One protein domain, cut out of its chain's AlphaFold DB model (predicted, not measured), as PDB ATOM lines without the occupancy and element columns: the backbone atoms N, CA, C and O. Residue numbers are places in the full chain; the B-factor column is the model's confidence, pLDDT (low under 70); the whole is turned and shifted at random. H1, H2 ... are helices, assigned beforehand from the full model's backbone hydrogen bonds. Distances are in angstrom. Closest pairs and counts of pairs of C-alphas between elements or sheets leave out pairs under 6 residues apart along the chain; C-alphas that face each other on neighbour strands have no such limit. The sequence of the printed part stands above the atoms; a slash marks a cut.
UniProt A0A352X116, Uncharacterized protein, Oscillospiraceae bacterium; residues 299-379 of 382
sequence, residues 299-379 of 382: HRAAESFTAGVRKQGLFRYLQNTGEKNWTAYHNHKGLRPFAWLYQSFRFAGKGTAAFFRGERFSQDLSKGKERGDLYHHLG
ATOM      1  N   HIS A 299      15.345 -11.086 -31.017       53.31
ATOM      2  CA  HIS A 299      14.177 -11.786 -30.499       53.31
ATOM      3  C   HIS A 299      14.440 -12.544 -29.194       53.31
ATOM      4  O   HIS A 299      13.713 -12.355 -28.223       53.31
ATOM      5  N   ARG A 300      15.510 -13.354 -29.112       56.19
ATOM      6  CA  ARG A 300      15.831 -14.103 -27.877       56.19
ATOM      7  C   ARG A 300      16.118 -13.172 -26.700       56.19
ATOM      8  O   ARG A 300      15.737 -13.471 -25.568       56.19
ATOM      9  N   ALA A 301      16.790 -12.049 -26.960       57.06
ATOM     10  CA  ALA A 301      17.077 -11.048 -25.940       57.06
ATOM     11  C   ALA A 301      15.799 -10.327 -25.483       57.06
ATOM     12  O   ALA A 301      15.592 -10.177 -24.278       57.06
ATOM     13  N   ALA A 302      14.935  -9.936 -26.425       59.78
ATOM     14  CA  ALA A 302      13.658  -9.293 -26.138       59.78
ATOM     15  C   ALA A 302      12.699 -10.226 -25.386       59.78
ATOM     16  O   ALA A 302      12.155  -9.820 -24.367       59.78
ATOM     17  N   GLU A 303      12.537 -11.480 -25.809       61.38
ATOM     18  CA  GLU A 303      11.630 -12.439 -25.164       61.38
ATOM     19  C   GLU A 303      12.090 -12.883 -23.782       61.38
ATOM     20  O   GLU A 303      11.303 -12.893 -22.838       61.38
ATOM     21  N   SER A 304      13.377 -13.207 -23.625       64.38
ATOM     22  CA  SER A 304      13.926 -13.541 -22.307       64.38
ATOM     23  C   SER A 304      13.750 -12.378 -21.325       64.38
ATOM     24  O   SER A 304      13.464 -12.581 -20.140       64.38
ATOM     25  N   PHE A 305      13.886 -11.148 -21.824       66.94
ATOM     26  CA  PHE A 305      13.637  -9.941 -21.059       66.94
ATOM     27  C   PHE A 305      12.152  -9.766 -20.727       66.94
ATOM     28  O   PHE A 305      11.817  -9.661 -19.549       66.94
ATOM     29  N   THR A 306      11.251  -9.767 -21.711       66.38
ATOM     30  CA  THR A 306       9.812  -9.527 -21.501       66.38
ATOM     31  C   THR A 306       9.171 -10.607 -20.636       66.38
ATOM     32  O   THR A 306       8.481 -10.271 -19.670       66.38
ATOM     33  N   ALA A 307       9.456 -11.888 -20.889       67.12
ATOM     34  CA  ALA A 307       8.985 -13.000 -20.063       67.12
ATOM     35  C   ALA A 307       9.506 -12.883 -18.623       67.12
ATOM     36  O   ALA A 307       8.762 -13.044 -17.650       67.12
ATOM     37  N   GLY A 308      10.783 -12.524 -18.477       68.75
ATOM     38  CA  GLY A 308      11.396 -12.275 -17.184       68.75
ATOM     39  C   GLY A 308      10.769 -11.092 -16.442       68.75
ATOM     40  O   GLY A 308      10.474 -11.205 -15.257       68.75
ATOM     41  N   VAL A 309      10.511  -9.969 -17.108       74.94
ATOM     42  CA  VAL A 309       9.855  -8.799 -16.506       74.94
ATOM     43  C   VAL A 309       8.410  -9.116 -16.121       74.94
ATOM     44  O   VAL A 309       7.999  -8.759 -15.020       74.94
ATOM     45  N   ARG A 310       7.661  -9.845 -16.959       71.12
ATOM     46  CA  ARG A 310       6.287 -10.283 -16.659       71.12
ATOM     47  C   ARG A 310       6.231 -11.178 -15.419       71.12
ATOM     48  O   ARG A 310       5.333 -11.022 -14.600       71.12
ATOM     49  N   LYS A 311       7.198 -12.086 -15.253       75.62
ATOM     50  CA  LYS A 311       7.218 -13.052 -14.140       75.62
ATOM     51  C   LYS A 311       7.590 -12.441 -12.786       75.62
ATOM     52  O   LYS A 311       7.084 -12.886 -11.762       75.62
ATOM     53  N   GLN A 312       8.513 -11.479 -12.748       79.81
ATOM     54  CA  GLN A 312       9.115 -11.005 -11.484       79.81
ATOM     55  C   GLN A 312       9.128  -9.478 -11.310       79.81
ATOM     56  O   GLN A 312       9.513  -9.000 -10.243       79.81
ATOM     57  N   GLY A 313       8.694  -8.711 -12.310       79.88
ATOM     58  CA  GLY A 313       8.780  -7.251 -12.337       79.88
ATOM     59  C   GLY A 313      10.147  -6.742 -12.810       79.88
ATOM     60  O   GLY A 313      11.178  -7.393 -12.624       79.88
ATOM     61  N   LEU A 314      10.165  -5.547 -13.414       79.25
ATOM     62  CA  LEU A 314      11.345  -4.968 -14.071       79.25
ATOM     63  C   LEU A 314      12.552  -4.852 -13.137       79.25
ATOM     64  O   LEU A 314      13.643  -5.314 -13.465       79.25
ATOM     65  N   PHE A 315      12.346  -4.274 -11.954       83.88
ATOM     66  CA  PHE A 315      13.418  -4.075 -10.982       83.88
ATOM     67  C   PHE A 315      14.035  -5.406 -10.541       83.88
ATOM     68  O   PHE A 315      15.252  -5.564 -10.556       83.88
ATOM     69  N   ARG A 316      13.199  -6.400 -10.218       85.44
ATOM     70  CA  ARG A 316      13.658  -7.717  -9.759       85.44
ATOM     71  C   ARG A 316      14.363  -8.491 -10.869       85.44
ATOM     72  O   ARG A 316      15.362  -9.153 -10.601       85.44
ATOM     73  N   TYR A 317      13.893  -8.365 -12.111       84.94
ATOM     74  CA  TYR A 317      14.583  -8.915 -13.274       84.94
ATOM     75  C   TYR A 317      15.971  -8.303 -13.459       84.94
ATOM     76  O   TYR A 317      16.949  -9.046 -13.581       84.94
ATOM     77  N   LEU A 318      16.074  -6.971 -13.452       86.88
ATOM     78  CA  LEU A 318      17.350  -6.269 -13.613       86.88
ATOM     79  C   LEU A 318      18.311  -6.600 -12.470       86.88
ATOM     80  O   LEU A 318      19.482  -6.868 -12.724       86.88
ATOM     81  N   GLN A 319      17.802  -6.657 -11.240       90.75
ATOM     82  CA  GLN A 319      18.561  -7.040 -10.056       90.75
ATOM     83  C   GLN A 319      19.123  -8.464 -10.189       90.75
ATOM     84  O   GLN A 319      20.335  -8.650 -10.143       90.75
ATOM     85  N   ASN A 320      18.267  -9.460 -10.432       87.06
ATOM     86  CA  ASN A 320      18.673 -10.867 -10.532       87.06
ATOM     87  C   ASN A 320      19.632 -11.116 -11.706       87.06
ATOM     88  O   ASN A 320      20.579 -11.893 -11.600       87.06
ATOM     89  N   THR A 321      19.389 -10.462 -12.841       86.50
ATOM     90  CA  THR A 321      20.223 -10.610 -14.041       86.50
ATOM     91  C   THR A 321      21.561  -9.889 -13.880       86.50
ATOM     92  O   THR A 321      22.593 -10.402 -14.310       86.50
ATOM     93  N   GLY A 322      21.567  -8.738 -13.203       87.81
ATOM     94  CA  GLY A 322      22.779  -8.019 -12.830       87.81
ATOM     95  C   GLY A 322      23.651  -8.803 -11.862       87.81
ATOM     96  O   GLY A 322      24.853  -8.894 -12.082       87.81
ATOM     97  N   GLU A 323      23.051  -9.443 -10.855       88.38
ATOM     98  CA  GLU A 323      23.773 -10.322  -9.930       88.38
ATOM     99  C   GLU A 323      24.458 -11.476 -10.679       88.38
ATOM    100  O   GLU A 323      25.605 -11.788 -10.390       88.38
ATOM    101  N   LYS A 324      23.816 -12.054 -11.702       86.56
ATOM    102  CA  LYS A 324      24.426 -13.111 -12.531       86.56
ATOM    103  C   LYS A 324      25.545 -12.601 -13.445       86.56
ATOM    104  O   LYS A 324      26.551 -13.276 -13.634       86.56
ATOM    105  N   ASN A 325      25.358 -11.430 -14.055       86.94
ATOM    106  CA  ASN A 325      26.254 -10.912 -15.094       86.94
ATOM    107  C   ASN A 325      27.414 -10.065 -14.559       86.94
ATOM    108  O   ASN A 325      28.317  -9.719 -15.331       86.94
ATOM    109  N   TRP A 326      27.362  -9.631 -13.299       88.88
ATOM    110  CA  TRP A 326      28.366  -8.743 -12.730       88.88
ATOM    111  C   TRP A 326      29.434  -9.531 -11.985       88.88
ATOM    112  O   TRP A 326      29.308  -9.835 -10.802       88.88
ATOM    113  N   THR A 327      30.544  -9.814 -12.662       86.50
ATOM    114  CA  THR A 327      31.651 -10.579 -12.073       86.50
ATOM    115  C   THR A 327      32.196  -9.935 -10.792       86.50
ATOM    116  O   THR A 327      32.555 -10.646  -9.858       86.50
ATOM    117  N   ALA A 328      32.190  -8.599 -10.688       84.38
ATOM    118  CA  ALA A 328      32.644  -7.907  -9.479       84.38
ATOM    119  C   ALA A 328      31.720  -8.140  -8.268       84.38
ATOM    120  O   ALA A 328      32.210  -8.205  -7.142       84.38
ATOM    121  N   TYR A 329      30.411  -8.334  -8.477       85.00
ATOM    122  CA  TYR A 329      29.488  -8.712  -7.401       85.00
ATOM    123  C   TYR A 329      29.818 -10.093  -6.819       85.00
ATOM    124  O   TYR A 329      29.671 -10.300  -5.611       85.00
ATOM    125  N   HIS A 330      30.304 -11.034  -7.635       84.00
ATOM    126  CA  HIS A 330      30.711 -12.350  -7.136       84.00
ATOM    127  C   HIS A 330      31.875 -12.261  -6.141       84.00
ATOM    128  O   HIS A 330      31.882 -13.008  -5.165       84.00
ATOM    129  N   ASN A 331      32.772 -11.288  -6.328       85.94
ATOM    130  CA  ASN A 331      33.914 -11.047  -5.446       85.94
ATOM    131  C   ASN A 331      33.588 -10.092  -4.279       85.94
ATOM    132  O   ASN A 331      34.205 -10.179  -3.221       85.94
ATOM    133  N   HIS A 332      32.598  -9.204  -4.437       87.94
ATOM    134  CA  HIS A 332      32.218  -8.205  -3.434       87.94
ATOM    135  C   HIS A 332      30.698  -8.139  -3.252       87.94
ATOM    136  O   HIS A 332      29.993  -7.372  -3.910       87.94
ATOM    137  N   LYS A 333      30.177  -8.898  -2.281       86.50
ATOM    138  CA  LYS A 333      28.729  -8.984  -2.010       86.50
ATOM    139  C   LYS A 333      28.082  -7.654  -1.600       86.50
ATOM    140  O   LYS A 333      26.884  -7.483  -1.814       86.50
ATOM    141  N   GLY A 334      28.859  -6.688  -1.099       88.44
ATOM    142  CA  GLY A 334      28.390  -5.323  -0.815       88.44
ATOM    143  C   GLY A 334      27.906  -4.550  -2.051       88.44
ATOM    144  O   GLY A 334      27.174  -3.578  -1.915       88.44
ATOM    145  N   LEU A 335      28.247  -5.011  -3.261       88.44
ATOM    146  CA  LEU A 335      27.800  -4.410  -4.519       88.44
ATOM    147  C   LEU A 335      26.366  -4.794  -4.909       88.44
ATOM    148  O   LEU A 335      25.818  -4.232  -5.856       88.44
ATOM    149  N   ARG A 336      25.729  -5.718  -4.176       88.56
ATOM    150  CA  ARG A 336      24.373  -6.199  -4.468       88.56
ATOM    151  C   ARG A 336      23.357  -5.078  -4.741       88.56
ATOM    152  O   ARG A 336      22.661  -5.197  -5.747       88.56
ATOM    153  N   PRO A 337      23.273  -3.982  -3.954       91.31
ATOM    154  CA  PRO A 337      22.284  -2.922  -4.194       91.31
ATOM    155  C   PRO A 337      22.421  -2.214  -5.551       91.31
ATOM    156  O   PRO A 337      21.489  -1.542  -5.983       91.31
ATOM    157  N   PHE A 338      23.563  -2.369  -6.230       92.31
ATOM    158  CA  PHE A 338      23.872  -1.728  -7.510       92.31
ATOM    159  C   PHE A 338      23.798  -2.694  -8.701       92.31
ATOM    160  O   PHE A 338      24.068  -2.294  -9.834       92.31
ATOM    161  N   ALA A 339      23.436  -3.962  -8.485       89.50
ATOM    162  CA  ALA A 339      23.408  -4.955  -9.557       89.50
ATOM    163  C   ALA A 339      22.402  -4.593 -10.663       89.50
ATOM    164  O   ALA A 339      22.713  -4.739 -11.847       89.50
ATOM    165  N   TRP A 340      21.238  -4.046 -10.299       89.06
ATOM    166  CA  TRP A 340      20.269  -3.534 -11.271       89.06
ATOM    167  C   TRP A 340      20.847  -2.393 -12.123       89.06
ATOM    168  O   TRP A 340      20.658  -2.405 -13.337       89.06
ATOM    169  N   LEU A 341      21.615  -1.466 -11.526       87.19
ATOM    170  CA  LEU A 341      22.284  -0.373 -12.247       87.19
ATOM    171  C   LEU A 341      23.307  -0.916 -13.238       87.19
ATOM    172  O   LEU A 341      23.291  -0.534 -14.406       87.19
ATOM    173  N   TYR A 342      24.163  -1.844 -12.799       87.94
ATOM    174  CA  TYR A 342      25.119  -2.504 -13.688       87.94
ATOM    175  C   TYR A 342      24.409  -3.162 -14.875       87.94
ATOM    176  O   TYR A 342      24.838  -2.996 -16.017       87.94
ATOM    177  N   GLN A 343      23.304  -3.871 -14.632       87.44
ATOM    178  CA  GLN A 343      22.555  -4.514 -15.706       87.44
ATOM    179  C   GLN A 343      21.928  -3.493 -16.663       87.44
ATOM    180  O   GLN A 343      21.983  -3.695 -17.877       87.44
ATOM    181  N   SER A 344      21.394  -2.384 -16.148       81.94
ATOM    182  CA  SER A 344      20.891  -1.269 -16.959       81.94
ATOM    183  C   SER A 344      21.989  -0.653 -17.833       81.94
ATOM    184  O   SER A 344      21.775  -0.449 -19.028       81.94
ATOM    185  N   PHE A 345      23.192  -0.428 -17.292       81.31
ATOM    186  CA  PHE A 345      24.334   0.080 -18.065       81.31
ATOM    187  C   PHE A 345      24.868  -0.938 -19.074       81.31
ATOM    188  O   PHE A 345      25.216  -0.568 -20.191       81.31
ATOM    189  N   ARG A 346      24.893  -2.228 -18.726       80.44
ATOM    190  CA  ARG A 346      25.273  -3.314 -19.641       80.44
ATOM    191  C   ARG A 346      24.321  -3.388 -20.830       80.44
ATOM    192  O   ARG A 346      24.765  -3.604 -21.954       80.44
ATOM    193  N   PHE A 347      23.030  -3.191 -20.591       73.38
ATOM    194  CA  PHE A 347      22.050  -3.051 -21.657       73.38
ATOM    195  C   PHE A 347      22.290  -1.776 -22.484       73.38
ATOM    196  O   PHE A 347      22.324  -1.830 -23.714       73.38
ATOM    197  N   ALA A 348      22.590  -0.648 -21.840       69.25
ATOM    198  CA  ALA A 348      22.924   0.580 -22.553       69.25
ATOM    199  C   ALA A 348      24.153   0.462 -23.466       69.25
ATOM    200  O   ALA A 348      24.078   0.833 -24.637       69.25
ATOM    201  N   GLY A 349      25.240  -0.130 -22.971       63.03
ATOM    202  CA  GLY A 349      26.473  -0.342 -23.730       63.03
ATOM    203  C   GLY A 349      26.341  -1.358 -24.870       63.03
ATOM    204  O   GLY A 349      27.085  -1.277 -25.839       63.03
ATOM    205  N   LYS A 350      25.371  -2.280 -24.801       66.00
ATOM    206  CA  LYS A 350      25.050  -3.221 -25.891       66.00
ATOM    207  C   LYS A 350      24.094  -2.641 -26.941       66.00
ATOM    208  O   LYS A 350      23.602  -3.384 -27.783       66.00
ATOM    209  N   GLY A 351      23.775  -1.348 -26.869       55.34
ATOM    210  CA  GLY A 351      22.796  -0.714 -27.754       55.34
ATOM    211  C   GLY A 351      21.342  -1.072 -27.428       55.34
ATOM    212  O   GLY A 351      20.427  -0.540 -28.055       55.34
ATOM    213  N   THR A 352      21.091  -1.890 -26.401       54.41
ATOM    214  CA  THR A 352      19.730  -2.216 -25.978       54.41
ATOM    215  C   THR A 352      19.114  -1.112 -25.117       54.41
ATOM    216  O   THR A 352      17.915  -1.143 -24.932       54.41
ATOM    217  N   ALA A 353      19.832  -0.061 -24.677       51.41
ATOM    218  CA  ALA A 353      19.201   1.131 -24.057       51.41
ATOM    219  C   ALA A 353      18.111   1.767 -24.936       51.41
ATOM    220  O   ALA A 353      17.122   2.283 -24.419       51.41
ATOM    221  N   ALA A 354      18.276   1.730 -26.263       50.53
ATOM    222  CA  ALA A 354      17.267   2.221 -27.199       50.53
ATOM    223  C   ALA A 354      15.965   1.399 -27.146       50.53
ATOM    224  O   ALA A 354      14.897   1.953 -27.381       50.53
ATOM    225  N   PHE A 355      16.051   0.120 -26.760       50.69
ATOM    226  CA  PHE A 355      14.913  -0.765 -26.497       50.69
ATOM    227  C   PHE A 355      14.089  -0.302 -25.290       50.69
ATOM    228  O   PHE A 355      12.893  -0.525 -25.281       50.69
ATOM    229  N   PHE A 356      14.690   0.379 -24.300       51.59
ATOM    230  CA  PHE A 356      14.008   0.886 -23.093       51.59
ATOM    231  C   PHE A 356      13.338   2.251 -23.288       51.59
ATOM    232  O   PHE A 356      12.674   2.741 -22.372       51.59
ATOM    233  N   ARG A 357      13.505   2.901 -24.450       52.38
ATOM    234  CA  ARG A 357      12.709   4.093 -24.771       52.38
ATOM    235  C   ARG A 357      11.282   3.630 -25.045       52.38
ATOM    236  O   ARG A 357      11.074   2.699 -25.818       52.38
ATOM    237  N   GLY A 358      10.327   4.266 -24.367       53.09
ATOM    238  CA  GLY A 358       8.980   3.739 -24.133       53.09
ATOM    239  C   GLY A 358       8.235   3.217 -25.364       53.09
ATOM    240  O   GLY A 358       7.496   2.249 -25.231       53.09
ATOM    241  N   GLU A 359       8.455   3.776 -26.554       53.44
ATOM    242  CA  GLU A 359       7.785   3.321 -27.783       53.44
ATOM    243  C   GLU A 359       8.262   1.944 -28.264       53.44
ATOM    244  O   GLU A 359       7.435   1.061 -28.451       53.44
ATOM    245  N   ARG A 360       9.574   1.703 -28.397       56.22
ATOM    246  CA  ARG A 360      10.080   0.389 -28.848       56.22
ATOM    247  C   ARG A 360       9.798  -0.695 -27.802       56.22
ATOM    248  O   ARG A 360       9.357  -1.783 -28.151       56.22
ATOM    249  N   PHE A 361       9.936  -0.359 -26.515       55.47
ATOM    250  CA  PHE A 361       9.626  -1.283 -25.422       55.47
ATOM    251  C   PHE A 361       8.151  -1.698 -25.385       55.47
ATOM    252  O   PHE A 361       7.836  -2.880 -25.250       55.47
ATOM    253  N   SER A 362       7.239  -0.725 -25.477       57.44
ATOM    254  CA  SER A 362       5.798  -0.997 -25.468       57.44
ATOM    255  C   SER A 362       5.358  -1.755 -26.717       57.44
ATOM    256  O   SER A 362       4.546  -2.668 -26.598       57.44
ATOM    257  N   GLN A 363       5.936  -1.450 -27.882       61.91
ATOM    258  CA  GLN A 363       5.698  -2.200 -29.115       61.91
ATOM    259  C   GLN A 363       6.152  -3.657 -28.992       61.91
ATOM    260  O   GLN A 363       5.399  -4.555 -29.354       61.91
ATOM    261  N   ASP A 364       7.340  -3.916 -28.443       62.75
ATOM    262  CA  ASP A 364       7.851  -5.281 -28.282       62.75
ATOM    263  C   ASP A 364       7.096  -6.066 -27.194       62.75
ATOM    264  O   ASP A 364       6.897  -7.275 -27.327       62.75
ATOM    265  N   LEU A 365       6.595  -5.388 -26.152       58.97
ATOM    266  CA  LEU A 365       5.651  -5.971 -25.193       58.97
ATOM    267  C   LEU A 365       4.296  -6.301 -25.832       58.97
ATOM    268  O   LEU A 365       3.774  -7.384 -25.574       58.97
ATOM    269  N   SER A 366       3.738  -5.402 -26.652       62.94
ATOM    270  CA  SER A 366       2.483  -5.640 -27.382       62.94
ATOM    271  C   SER A 366       2.626  -6.833 -28.314       62.94
ATOM    272  O   SER A 366       1.857  -7.779 -28.209       62.94
ATOM    273  N   LYS A 367       3.692  -6.860 -29.121       69.94
ATOM    274  CA  LYS A 367       4.012  -7.984 -30.009       69.94
ATOM    275  C   LYS A 367       4.220  -9.284 -29.238       69.94
ATOM    276  O   LYS A 367       3.759 -10.332 -29.667       69.94
ATOM    277  N   GLY A 368       4.897  -9.238 -28.088       68.69
ATOM    278  CA  GLY A 368       5.052 -10.408 -27.223       68.69
ATOM    279  C   GLY A 368       3.721 -10.916 -26.660       68.69
ATOM    280  O   GLY A 368       3.537 -12.125 -26.534       68.69
ATOM    281  N   LYS A 369       2.785 -10.010 -26.352       71.38
ATOM    282  CA  LYS A 369       1.426 -10.363 -25.929       71.38
ATOM    283  C   LYS A 369       0.625 -10.963 -27.083       71.38
ATOM    284  O   LYS A 369       0.108 -12.054 -26.915       71.38
ATOM    285  N   GLU A 370       0.606 -10.312 -28.242       78.75
ATOM    286  CA  GLU A 370      -0.053 -10.803 -29.461       78.75
ATOM    287  C   GLU A 370       0.440 -12.208 -29.839       78.75
ATOM    288  O   GLU A 370      -0.362 -13.081 -30.148       78.75
ATOM    289  N   ARG A 371       1.751 -12.475 -29.727       82.06
ATOM    290  CA  ARG A 371       2.304 -13.824 -29.932       82.06
ATOM    291  C   ARG A 371       1.842 -14.827 -28.879       82.06
ATOM    292  O   ARG A 371       1.520 -15.954 -29.231       82.06
ATOM    293  N   GLY A 372       1.820 -14.433 -27.606       82.31
ATOM    294  CA  GLY A 372       1.285 -15.277 -26.537       82.31
ATOM    295  C   GLY A 372      -0.184 -15.630 -26.774       82.31
ATOM    296  O   GLY A 372      -0.549 -16.794 -26.677       82.31
ATOM    297  N   ASP A 373      -0.987 -14.643 -27.171       87.00
ATOM    298  CA  ASP A 373      -2.395 -14.826 -27.513       87.00
ATOM    299  C   ASP A 373      -2.537 -15.740 -28.748       87.00
ATOM    300  O   ASP A 373      -3.389 -16.623 -28.761       87.00
ATOM    301  N   LEU A 374      -1.679 -15.609 -29.767       90.19
ATOM    302  CA  LEU A 374      -1.647 -16.529 -30.912       90.19
ATOM    303  C   LEU A 374      -1.341 -17.972 -30.481       90.19
ATOM    304  O   LEU A 374      -2.044 -18.890 -30.894       90.19
ATOM    305  N   TYR A 375      -0.325 -18.191 -29.644       90.69
ATOM    306  CA  TYR A 375       0.010 -19.529 -29.139       90.69
ATOM    307  C   TYR A 375      -1.131 -20.140 -28.324       90.69
ATOM    308  O   TYR A 375      -1.382 -21.341 -28.445       90.69
ATOM    309  N   HIS A 376      -1.862 -19.305 -27.587       90.75
ATOM    310  CA  HIS A 376      -3.071 -19.710 -26.887       90.75
ATOM    311  C   HIS A 376      -4.176 -20.175 -27.828       90.75
ATOM    312  O   HIS A 376      -4.699 -21.281 -27.684       90.75
ATOM    313  N   HIS A 377      -4.485 -19.383 -28.854       92.94
ATOM    314  CA  HIS A 377      -5.478 -19.767 -29.859       92.94
ATOM    315  C   HIS A 377      -5.072 -21.013 -30.655       92.94
ATOM    316  O   HIS A 377      -5.938 -21.734 -31.134       92.94
ATOM    317  N   LEU A 378      -3.772 -21.286 -30.782       93.19
ATOM    318  CA  LEU A 378      -3.254 -22.501 -31.413       93.19
ATOM    319  C   LEU A 378      -3.267 -23.728 -30.481       93.19
ATOM    320  O   LEU A 378      -3.022 -24.836 -30.958       93.19
ATOM    321  N   GLY A 379      -3.553 -23.557 -29.184       90.69
ATOM    322  CA  GLY A 379      -3.585 -24.641 -28.194       90.69
ATOM    323  C   GLY A 379      -2.202 -25.181 -27.814       90.69
ATOM    324  O   GLY A 379      -2.069 -26.354 -27.474       90.69
TER     325      GLY A 379
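Overview. This is residues 299 to 379 of the 382 residues of an uncharacterized protein of Oscillospiraceae bacterium (UniProt A0A352X116). Helices H2 and H4 cross near one end of an elongated shape, and H1 bridges H2 to long H6, whose residues 370 to 377 stick out at the other. Printed are 81 residues with six named helices, H1 to H6; the class is all helix. The whole is only just loose, close to compact: radius of gyration of the C-alphas 14.5 A, spans 47, 26 and 17 A.

Arrangement. H1, residues 299 to 312, touches H2, residues 314 to 325, at a steep tilt of 61 degrees. H2 touches H4, residues 333 to 349, about perpendicular at 80 degrees; their closest C-alphas, Gln 319 and Trp 340, are 4.1 A apart. H6, residues 358 to 377, touches H1 about perpendicular, at 85 degrees.

Along the chain. H1 begins at C-alpha 299, at (14.177, -11.786, -30.499); H6 is 28.2 A long from first to last C-alpha and ends at C-alpha 377, at (-5.478, -19.767, -29.859). H3, residues 327 to 331, and H5, residues 352 to 356, have 0 of 1 O i to N i+4 pairs within hydrogen-bond range, but 2 of 2 O i to N i+3.

Size, cuts and confidence. The printed part has no cut; pLDDT is under 70 at residues 299 to 308 and 348 to 368.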